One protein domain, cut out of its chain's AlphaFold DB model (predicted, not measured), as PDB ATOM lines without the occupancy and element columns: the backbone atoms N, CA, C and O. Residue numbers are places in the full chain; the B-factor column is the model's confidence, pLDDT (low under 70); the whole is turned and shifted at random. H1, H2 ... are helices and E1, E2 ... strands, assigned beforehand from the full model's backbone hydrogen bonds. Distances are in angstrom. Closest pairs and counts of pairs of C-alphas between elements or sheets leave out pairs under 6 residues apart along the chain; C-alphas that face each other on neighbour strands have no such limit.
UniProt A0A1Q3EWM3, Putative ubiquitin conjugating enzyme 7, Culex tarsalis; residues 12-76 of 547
ATOM      1  N   LYS A  12     127.144 -23.401 249.229       79.50
ATOM      2  CA  LYS A  12     127.030 -24.504 250.198       79.50
ATOM      3  C   LYS A  12     127.287 -25.840 249.497       79.50
ATOM      4  O   LYS A  12     126.814 -26.059 248.381       79.50
ATOM      5  N   ARG A  13     128.049 -26.735 250.135       82.56
ATOM      6  CA  ARG A  13     128.356 -28.075 249.607       82.56
ATOM      7  C   ARG A  13     127.216 -29.041 249.927       82.56
ATOM      8  O   ARG A  13     126.837 -29.174 251.086       82.56
ATOM      9  N   CYS A  14     126.682 -29.717 248.913       80.31
ATOM     10  CA  CYS A  14     125.649 -30.734 249.105       80.31
ATOM     11  C   CYS A  14     126.263 -32.034 249.665       80.31
ATOM     12  O   CYS A  14     127.229 -32.520 249.079       80.31
ATOM     13  N   PRO A  15     125.705 -32.646 250.726       75.38
ATOM     14  CA  PRO A  15     126.226 -33.893 251.297       75.38
ATOM     15  C   PRO A  15     125.969 -35.132 250.423       75.38
ATOM     16  O   PRO A  15     126.630 -36.145 250.612       75.38
ATOM     17  N   LEU A  16     125.038 -35.063 249.461       76.88
ATOM     18  CA  LEU A  16     124.686 -36.198 248.597       76.88
ATOM     19  C   LEU A  16     125.514 -36.256 247.313       76.88
ATOM     20  O   LEU A  16     126.024 -37.309 246.954       76.88
ATOM     21  N   CYS A  17     125.647 -35.127 246.608       81.75
ATOM     22  CA  CYS A  17     126.429 -35.063 245.368       81.75
ATOM     23  C   CYS A  17     127.823 -34.456 245.549       81.75
ATOM     24  O   CYS A  17     128.568 -34.366 244.581       81.75
ATOM     25  N   CYS A  18     128.181 -34.003 246.754       79.12
ATOM     26  CA  CYS A  18     129.462 -33.366 247.071       79.12
ATOM     27  C   CYS A  18     129.783 -32.060 246.316       79.12
ATOM     28  O   CYS A  18     130.856 -31.500 246.547       79.12
ATOM     29  N   GLU A  19     128.878 -31.543 245.480       72.25
ATOM     30  CA  GLU A  19     129.067 -30.316 244.697       72.25
ATOM     31  C   GLU A  19     128.720 -29.045 245.490       72.25
ATOM     32  O   GLU A  19     127.776 -29.024 246.287       72.25
ATOM     33  N   PHE A  20     129.444 -27.953 245.218       79.06
ATOM     34  CA  PHE A  20     129.098 -26.613 245.698       79.06
ATOM     35  C   PHE A  20     127.951 -26.030 244.869       79.06
ATOM     36  O   PHE A  20     128.008 -25.971 243.639       79.06
ATOM     37  N   LYS A  21     126.892 -25.596 245.547       82.00
ATOM     38  CA  LYS A  21     125.713 -24.975 244.940       82.00
ATOM     39  C   LYS A  21     125.486 -23.602 245.562       82.00
ATOM     40  O   LYS A  21     125.788 -23.390 246.734       82.00
ATOM     41  N   SER A  22     124.959 -22.665 244.776       81.25
ATOM     42  CA  SER A  22     124.493 -21.384 245.311       81.25
ATOM     43  C   SER A  22     123.388 -21.616 246.340       81.25
ATOM     44  O   SER A  22     122.639 -22.589 246.235       81.25
ATOM     45  N   GLU A  23     123.258 -20.713 247.309       78.12
ATOM     46  CA  GLU A  23     122.238 -20.817 248.357       78.12
ATOM     47  C   GLU A  23     120.815 -21.025 247.800       78.12
ATOM     48  O   GLU A  23     120.083 -21.880 248.289       78.12
ATOM     49  N   TYR A  24     120.466 -20.376 246.684       79.06
ATOM     50  CA  TYR A  24     119.173 -20.530 245.997       79.06
ATOM     51  C   TYR A  24     118.924 -21.926 245.392       79.06
ATOM     52  O   TYR A  24     117.784 -22.297 245.108       79.06
ATOM     53  N   ARG A  25     119.973 -22.729 245.180       83.62
ATOM     54  CA  ARG A  25     119.871 -24.113 244.677       83.62
ATOM     55  C   ARG A  25     119.856 -25.156 245.795       83.62
ATOM     56  O   ARG A  25     119.707 -26.348 245.514       83.62
ATOM     57  N   CYS A  26     119.970 -24.712 247.041       85.69
ATOM     58  CA  CYS A  26     119.898 -25.542 248.229       85.69
ATOM     59  C   CYS A  26     118.609 -25.281 249.010       85.69
ATOM     60  O   CYS A  26     118.060 -24.182 249.003       85.69
ATOM     61  N   MET A  27     118.133 -26.319 249.683       86.88
ATOM     62  CA  MET A  27     117.047 -26.255 250.647       86.88
ATOM     63  C   MET A  27     117.604 -26.673 252.004       86.88
ATOM     64  O   MET A  27     118.373 -27.633 252.093       86.88
ATOM     65  N   VAL A  28     117.235 -25.933 253.047       88.88
ATOM     66  CA  VAL A  28     117.504 -26.302 254.438       88.88
ATOM     67  C   VAL A  28     116.269 -27.026 254.947       88.88
ATOM     68  O   VAL A  28     115.200 -26.425 254.994       88.88
ATOM     69  N   LEU A  29     116.418 -28.301 255.294       86.75
ATOM     70  CA  LEU A  29     115.309 -29.104 255.799       86.75
ATOM     71  C   LEU A  29     114.920 -28.650 257.209       86.75
ATOM     72  O   LEU A  29     115.790 -28.479 258.062       86.75
ATOM     73  N   ILE A  30     113.632 -28.475 257.474       85.62
ATOM     74  CA  ILE A  30     113.082 -27.876 258.695       85.62
ATOM     75  C   ILE A  30     113.443 -28.726 259.918       85.62
ATOM     76  O   ILE A  30     114.024 -28.218 260.881       85.62
ATOM     77  N   ASN A  31     113.197 -30.039 259.846       82.81
ATOM     78  CA  ASN A  31     113.312 -30.941 260.997       82.81
ATOM     79  C   ASN A  31     114.746 -31.356 261.353       82.81
ATOM     80  O   ASN A  31     115.010 -31.764 262.482       82.81
ATOM     81  N   CYS A  32     115.696 -31.255 260.420       84.75
ATOM     82  CA  CYS A  32     117.086 -31.671 260.657       84.75
ATOM     83  C   CYS A  32     118.135 -30.609 260.312       84.75
ATOM     84  O   CYS A  32     119.324 -30.850 260.499       84.75
ATOM     85  N   ARG A  33     117.726 -29.451 259.780       87.12
ATOM     86  CA  ARG A  33     118.588 -28.341 259.327       87.12
ATOM     87  C   ARG A  33     119.674 -28.722 258.317       87.12
ATOM     88  O   ARG A  33     120.558 -27.920 258.017       87.12
ATOM     89  N   HIS A  34     119.598 -29.920 257.743       86.75
ATOM     90  CA  HIS A  34     120.507 -30.344 256.690       86.75
ATOM     91  C   HIS A  34     120.271 -29.506 255.439       86.75
ATOM     92  O   HIS A  34     119.140 -29.348 254.985       86.75
ATOM     93  N   THR A  35     121.360 -28.986 254.878       88.81
ATOM     94  CA  THR A  35     121.323 -28.263 253.610       88.81
ATOM     95  C   THR A  35     121.605 -29.236 252.475       88.81
ATOM     96  O   THR A  35     122.716 -29.749 252.358       88.81
ATOM     97  N   VAL A  36     120.614 -29.485 251.624       86.12
ATOM     98  CA  VAL A  36     120.725 -30.413 250.493       86.12
ATOM     99  C   VAL A  36     120.325 -29.687 249.214       86.12
ATOM    100  O   VAL A  36     119.429 -28.841 249.218       86.12
ATOM    101  N   CYS A  37     121.001 -29.969 248.098       87.75
ATOM    102  CA  CYS A  37     120.613 -29.356 246.834       87.75
ATOM    103  C   CYS A  37     119.252 -29.889 246.360       87.75
ATOM    104  O   CYS A  37     118.949 -31.081 246.489       87.75
ATOM    105  N   ARG A  38     118.437 -29.004 245.773       87.56
ATOM    106  CA  ARG A  38     117.076 -29.337 245.315       87.56
ATOM    107  C   ARG A  38     117.056 -30.502 244.318       87.56
ATOM    108  O   ARG A  38     116.133 -31.308 244.342       87.56
ATOM    109  N   SER A  39     118.096 -30.643 243.491       84.12
ATOM    110  CA  SER A  39     118.222 -31.757 242.542       84.12
ATOM    111  C   SER A  39     118.352 -33.115 243.236       84.12
ATOM    112  O   SER A  39     117.672 -34.054 242.842       84.12
ATOM    113  N   CYS A  40     119.169 -33.225 244.288       82.44
ATOM    114  CA  CYS A  40     119.325 -34.493 245.001       82.44
ATOM    115  C   CYS A  40     118.104 -34.829 245.865       82.44
ATOM    116  O   CYS A  40     117.735 -35.999 245.946       82.44
ATOM    117  N   LEU A  41     117.446 -33.824 246.458       84.00
ATOM    118  CA  LEU A  41     116.166 -34.025 247.151       84.00
ATOM    119  C   LEU A  41     115.092 -34.546 246.192       84.00
ATOM    120  O   LEU A  41     114.397 -35.501 246.521       84.00
ATOM    121  N   ARG A  42     115.011 -33.984 244.980       83.69
ATOM    122  CA  ARG A  42     114.064 -34.432 243.954       83.69
ATOM    123  C   ARG A  42     114.331 -35.866 243.517       83.69
ATOM    124  O   ARG A  42     113.397 -36.656 243.523       83.69
ATOM    125  N   SER A  43     115.579 -36.210 243.188       76.50
ATOM    126  CA  SER A  43     115.938 -37.584 242.811       76.50
ATOM    127  C   SER A  43     115.594 -38.587 243.913       76.50
ATOM    128  O   SER A  43     115.070 -39.662 243.629       76.50
ATOM    129  N   SER A  44     115.830 -38.210 245.173       77.00
ATOM    130  CA  SER A  44     115.502 -39.041 246.335       77.00
ATOM    131  C   SER A  44     113.985 -39.209 246.495       77.00
ATOM    132  O   SER A  44     113.506 -40.323 246.682       77.00
ATOM    133  N   LEU A  45     113.210 -38.128 246.350       76.56
ATOM    134  CA  LEU A  45     111.748 -38.148 246.465       76.56
ATOM    135  C   LEU A  45     111.084 -38.933 245.321       76.56
ATOM    136  O   LEU A  45     110.125 -39.664 245.550       76.56
ATOM    137  N   THR A  46     111.610 -38.840 244.093       71.62
ATOM    138  CA  THR A  46     111.113 -39.631 242.953       71.62
ATOM    139  C   THR A  46     111.382 -41.125 243.098       71.62
ATOM    140  O   THR A  46     110.636 -41.921 242.542       71.62
ATOM    141  N   TYR A  47     112.438 -41.503 243.822       62.91
ATOM    142  CA  TYR A  47     112.814 -42.901 244.024       62.91
ATOM    143  C   TYR A  47     112.040 -43.548 245.182       62.91
ATOM    144  O   TYR A  47     111.614 -44.692 245.067       62.91
ATOM    145  N   CYS A  48     111.819 -42.811 246.275       61.69
ATOM    146  CA  CYS A  48     111.193 -43.339 247.492       61.69
ATOM    147  C   CYS A  48     109.668 -43.125 247.571       61.69
ATOM    148  O   CYS A  48     109.026 -43.679 248.461       61.69
ATOM    149  N   GLY A  49     109.083 -42.325 246.673       61.38
ATOM    150  CA  GLY A  49     107.672 -41.935 246.739       61.38
ATOM    151  C   GLY A  49     107.395 -40.839 247.776       61.38
ATOM    152  O   GLY A  49     108.268 -40.424 248.538       61.38
ATOM    153  N   THR A  50     106.163 -40.323 247.780       65.06
ATOM    154  CA  THR A  50     105.751 -39.182 248.623       65.06
ATOM    155  C   THR A  50     105.288 -39.577 250.027       65.06
ATOM    156  O   THR A  50     105.204 -38.721 250.905       65.06
ATOM    157  N   SER A  51     104.995 -40.856 250.279       65.44
ATOM    158  CA  SER A  51     104.552 -41.334 251.591       65.44
ATOM    159  C   SER A  51     105.742 -41.576 252.519       65.44
ATOM    160  O   SER A  51     106.490 -42.537 252.350       65.44
ATOM    161  N   GLY A  52     105.893 -40.726 253.534       66.19
ATOM    162  CA  GLY A  52     106.858 -40.938 254.613       66.19
ATOM    163  C   GLY A  52     108.314 -40.619 254.261       66.19
ATOM    164  O   GLY A  52     109.225 -41.213 254.842       66.19
ATOM    165  N   PHE A  53     108.544 -39.696 253.321       78.81
ATOM    166  CA  PHE A  53     109.882 -39.336 252.859       78.81
ATOM    167  C   PHE A  53     110.758 -38.779 253.998       78.81
ATOM    168  O   PHE A  53     110.401 -37.816 254.682       78.81
ATOM    169  N   ARG A  54     111.919 -39.409 254.205       81.88
ATOM    170  CA  ARG A  54     112.901 -39.042 255.234       81.88
ATOM    171  C   ARG A  54     114.072 -38.282 254.632       81.88
ATOM    172  O   ARG A  54     114.350 -38.370 253.437       81.88
ATOM    173  N   CYS A  55     114.780 -37.551 255.483       83.50
ATOM    174  CA  CYS A  55     116.013 -36.883 255.112       83.50
ATOM    175  C   CYS A  55     117.019 -37.898 254.524       83.50
ATOM    176  O   CYS A  55     117.342 -38.877 255.185       83.50
ATOM    177  N   PRO A  56     117.559 -37.661 253.317       78.88
ATOM    178  CA  PRO A  56     118.492 -38.585 252.660       78.88
ATOM    179  C   PRO A  56     119.937 -38.524 253.193       78.88
ATOM    180  O   PRO A  56     120.808 -39.227 252.685       78.88
ATOM    181  N   VAL A  57     120.235 -37.654 254.164       77.31
ATOM    182  CA  VAL A  57     121.573 -37.566 254.769       77.31
ATOM    183  C   VAL A  57     121.797 -38.777 255.675       77.31
ATOM    184  O   VAL A  57     120.913 -39.127 256.455       77.31
ATOM    185  N   ALA A  58     122.975 -39.401 255.578       69.81
ATOM    186  CA  ALA A  58     123.342 -40.557 256.394       69.81
ATOM    187  C   ALA A  58     123.079 -40.295 257.887       69.81
ATOM    188  O   ALA A  58     123.343 -39.201 258.381       69.81
ATOM    189  N   GLU A  59     122.536 -41.299 258.580       73.25
ATOM    190  CA  GLU A  59     122.204 -41.254 260.017       73.25
ATOM    191  C   GLU A  59     121.082 -40.263 260.403       73.25
ATOM    192  O   GLU A  59     120.742 -40.136 261.580       73.25
ATOM    193  N   CYS A  60     120.432 -39.604 259.434       72.88
ATOM    194  CA  CYS A  60     119.283 -38.738 259.683       72.88
ATOM    195  C   CYS A  60     117.952 -39.470 259.447       72.88
ATOM    196  O   CYS A  60     117.580 -39.754 258.314       72.88
ATOM    197  N   ASN A  61     117.173 -39.689 260.508       77.56
ATOM    198  CA  ASN A  61     115.857 -40.342 260.420       77.56
ATOM    199  C   ASN A  61     114.666 -39.365 260.432       77.56
ATOM    200  O   ASN A  61     113.519 -39.804 260.556       77.56
ATOM    201  N   GLN A  62     114.908 -38.056 260.307       83.88
ATOM    202  CA  GLN A  62     113.849 -37.043 260.354       83.88
ATOM    203  C   GLN A  62     112.971 -37.084 259.100       83.88
ATOM    204  O   GLN A  62     113.478 -37.171 257.980       83.88
ATOM    205  N   MET A  63     111.654 -37.020 259.296       84.50
ATOM    206  CA  MET A  63     110.674 -36.958 258.209       84.50
ATOM    207  C   MET A  63     110.577 -35.533 257.669       84.50
ATOM    208  O   MET A  63     110.672 -34.577 258.440       84.50
ATOM    209  N   LEU A  64     110.394 -35.396 256.356       83.06
ATOM    210  CA  LEU A  64     110.094 -34.104 255.749       83.06
ATOM    211  C   LEU A  64     108.609 -33.782 255.921       83.06
ATOM    212  O   LEU A  64     107.754 -34.666 255.848       83.06
ATOM    213  N   GLU A  65     108.305 -32.507 256.125       83.75
ATOM    214  CA  GLU A  65     106.931 -32.021 256.163       83.75
ATOM    215  C   GLU A  65     106.303 -32.014 254.760       83.75
ATOM    216  O   GLU A  65     106.982 -31.865 253.740       83.75
ATOM    217  N   GLU A  66     104.971 -32.095 254.684       80.69
ATOM    218  CA  GLU A  66     104.239 -32.017 253.409       80.69
ATOM    219  C   GLU A  66     104.492 -30.708 252.644       80.69
ATOM    220  O   GLU A  66     104.430 -30.678 251.412       80.69
ATOM    221  N   ALA A  67     104.792 -29.615 253.349       81.25
ATOM    222  CA  ALA A  67     105.185 -28.350 252.737       81.25
ATOM    223  C   ALA A  67     106.560 -28.443 252.049       81.25
ATOM    224  O   ALA A  67     106.708 -27.964 250.925       81.25
ATOM    225  N   GLU A  68     107.535 -29.115 252.667       86.31
ATOM    226  CA  GLU A  68     108.871 -29.323 252.090       86.31
ATOM    227  C   GLU A  68     108.802 -30.232 250.860       86.31
ATOM    228  O   GLU A  68     109.412 -29.945 249.831       86.31
ATOM    229  N   MET A  69     108.003 -31.303 250.934       81.38
ATOM    230  CA  MET A  69     107.788 -32.213 249.807       81.38
ATOM    231  C   MET A  69     107.131 -31.505 248.616       81.38
ATOM    232  O   MET A  69     107.539 -31.725 247.473       81.38
ATOM    233  N   ARG A  70     106.166 -30.610 248.867       80.12
ATOM    234  CA  ARG A  70     105.585 -29.757 247.819       80.12
ATOM    235  C   ARG A  70     106.614 -28.793 247.232       80.12
ATOM    236  O   ARG A  70     106.735 -28.745 246.010       80.12
ATOM    237  N   ASP A  71     107.426 -28.127 248.057       82.69
ATOM    238  CA  ASP A  71     108.460 -27.192 247.581       82.69
ATOM    239  C   ASP A  71     109.512 -27.877 246.683       82.69
ATOM    240  O   ASP A  71     109.939 -27.316 245.668       82.69
ATOM    241  N   ILE A  72     109.881 -29.127 247.003       82.88
ATOM    242  CA  ILE A  72     110.787 -29.967 246.193       82.88
ATOM    243  C   ILE A  72     110.184 -30.291 244.812       82.88
ATOM    244  O   ILE A  72     110.907 -30.357 243.808       82.88
ATOM    245  N   LEU A  73     108.869 -30.516 244.738       76.38
ATOM    246  CA  LEU A  73     108.176 -30.899 243.504       76.38
ATOM    247  C   LEU A  73     107.829 -29.689 242.618       76.38
ATOM    248  O   LEU A  73     107.980 -29.770 241.390       76.38
ATOM    249  N   GLU A  74     107.420 -28.575 243.230       67.62
ATOM    250  CA  GLU A  74     106.854 -27.389 242.572       67.62
ATOM    251  C   GLU A  74     107.916 -26.489 241.908       67.62
ATOM    252  O   GLU A  74     107.672 -25.923 240.842       67.62
ATOM    253  N   HIS A  75     109.155 -26.467 242.414       63.84
ATOM    254  CA  HIS A  75     110.285 -25.728 241.817       63.84
ATOM    255  C   HIS A  75     110.899 -26.393 240.561       63.84
ATOM    256  O   HIS A  75     112.106 -26.348 240.323       63.84
ATOM    257  N   SER A  76     110.067 -27.002 239.713       48.62
ATOM    258  CA  SER A  76     110.457 -27.677 238.464       48.62
ATOM    259  C   SER A  76     110.626 -26.744 237.253       48.62
ATOM    260  O   SER A  76     110.895 -27.217 236.148       48.62
TER     261      SER A  76
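AT A GLANCE: This is residues 12 to 76 of the 547 residues of the protein "Putative ubiquitin conjugating enzyme 7" of Culex tarsalis (UniProt A0A1Q3EWM3). A small hairpin of two short strands, E2 and E3, lies near the middle; H1 runs on from the end of E3, and H2 packs on H1 at a steep angle. Residues 12 to 22, which include E1, make a loop at one end, and the long loop of residues 49 to 65 leads from H1 to H2. The printed part has 65 residues, with three named strands and then two named helices along the chain, E1 E2 E3 H1 H2; E2 and E3 form an antiparallel sheet. The class is mixed, helices and strands, with under half of the residues in named elements; the whole is compact, with a radius of gyration of the C-alphas of 10.7 A and spans of 29 by 28 by 20 A.

IN THESE COORDINATES: E1 is residues 20 to 22, with C-alpha 20 at (129.098, -26.613, 245.698). E2 is residues 26 to 28 and E3 residues 35 to 37. H1, residues 38 to 48, is 15.3 A long; H2, residues 66 to 74, is 12.1 A long and ends with C-alpha 74 at (106.854, -27.389, 242.572).

HOW THE PARTS SIT: Residues 12 to 13 pair antiparallel with residues 20 to 21 of E1, which pairs with no named strand. E2 and E3 are a hairpin, at 149 degrees, with N 27 and O 36 at 2.9 A, within hydrogen-bond range. H1 and H2 touch, closest at the C-alphas of Arg 42 and Ile 72, 6.0 A apart. They run opposite ways at a steep tilt of 69.9 degrees, only just short of about perpendicular. H2 is apart from E1, E2 and E3. In H1 and H2 every O i to N i+4 pair is within hydrogen-bond range.

THE WHOLE: The C-alphas farthest apart, those of Phe 20 and Ser 51, are 29.2 A apart. The printed part has no cut; the link from H1 to H2, 17 residues, is long. The mean pLDDT of the printed part is 78.7, with residues 47 to 52, 58 and 74 to 76 under 70.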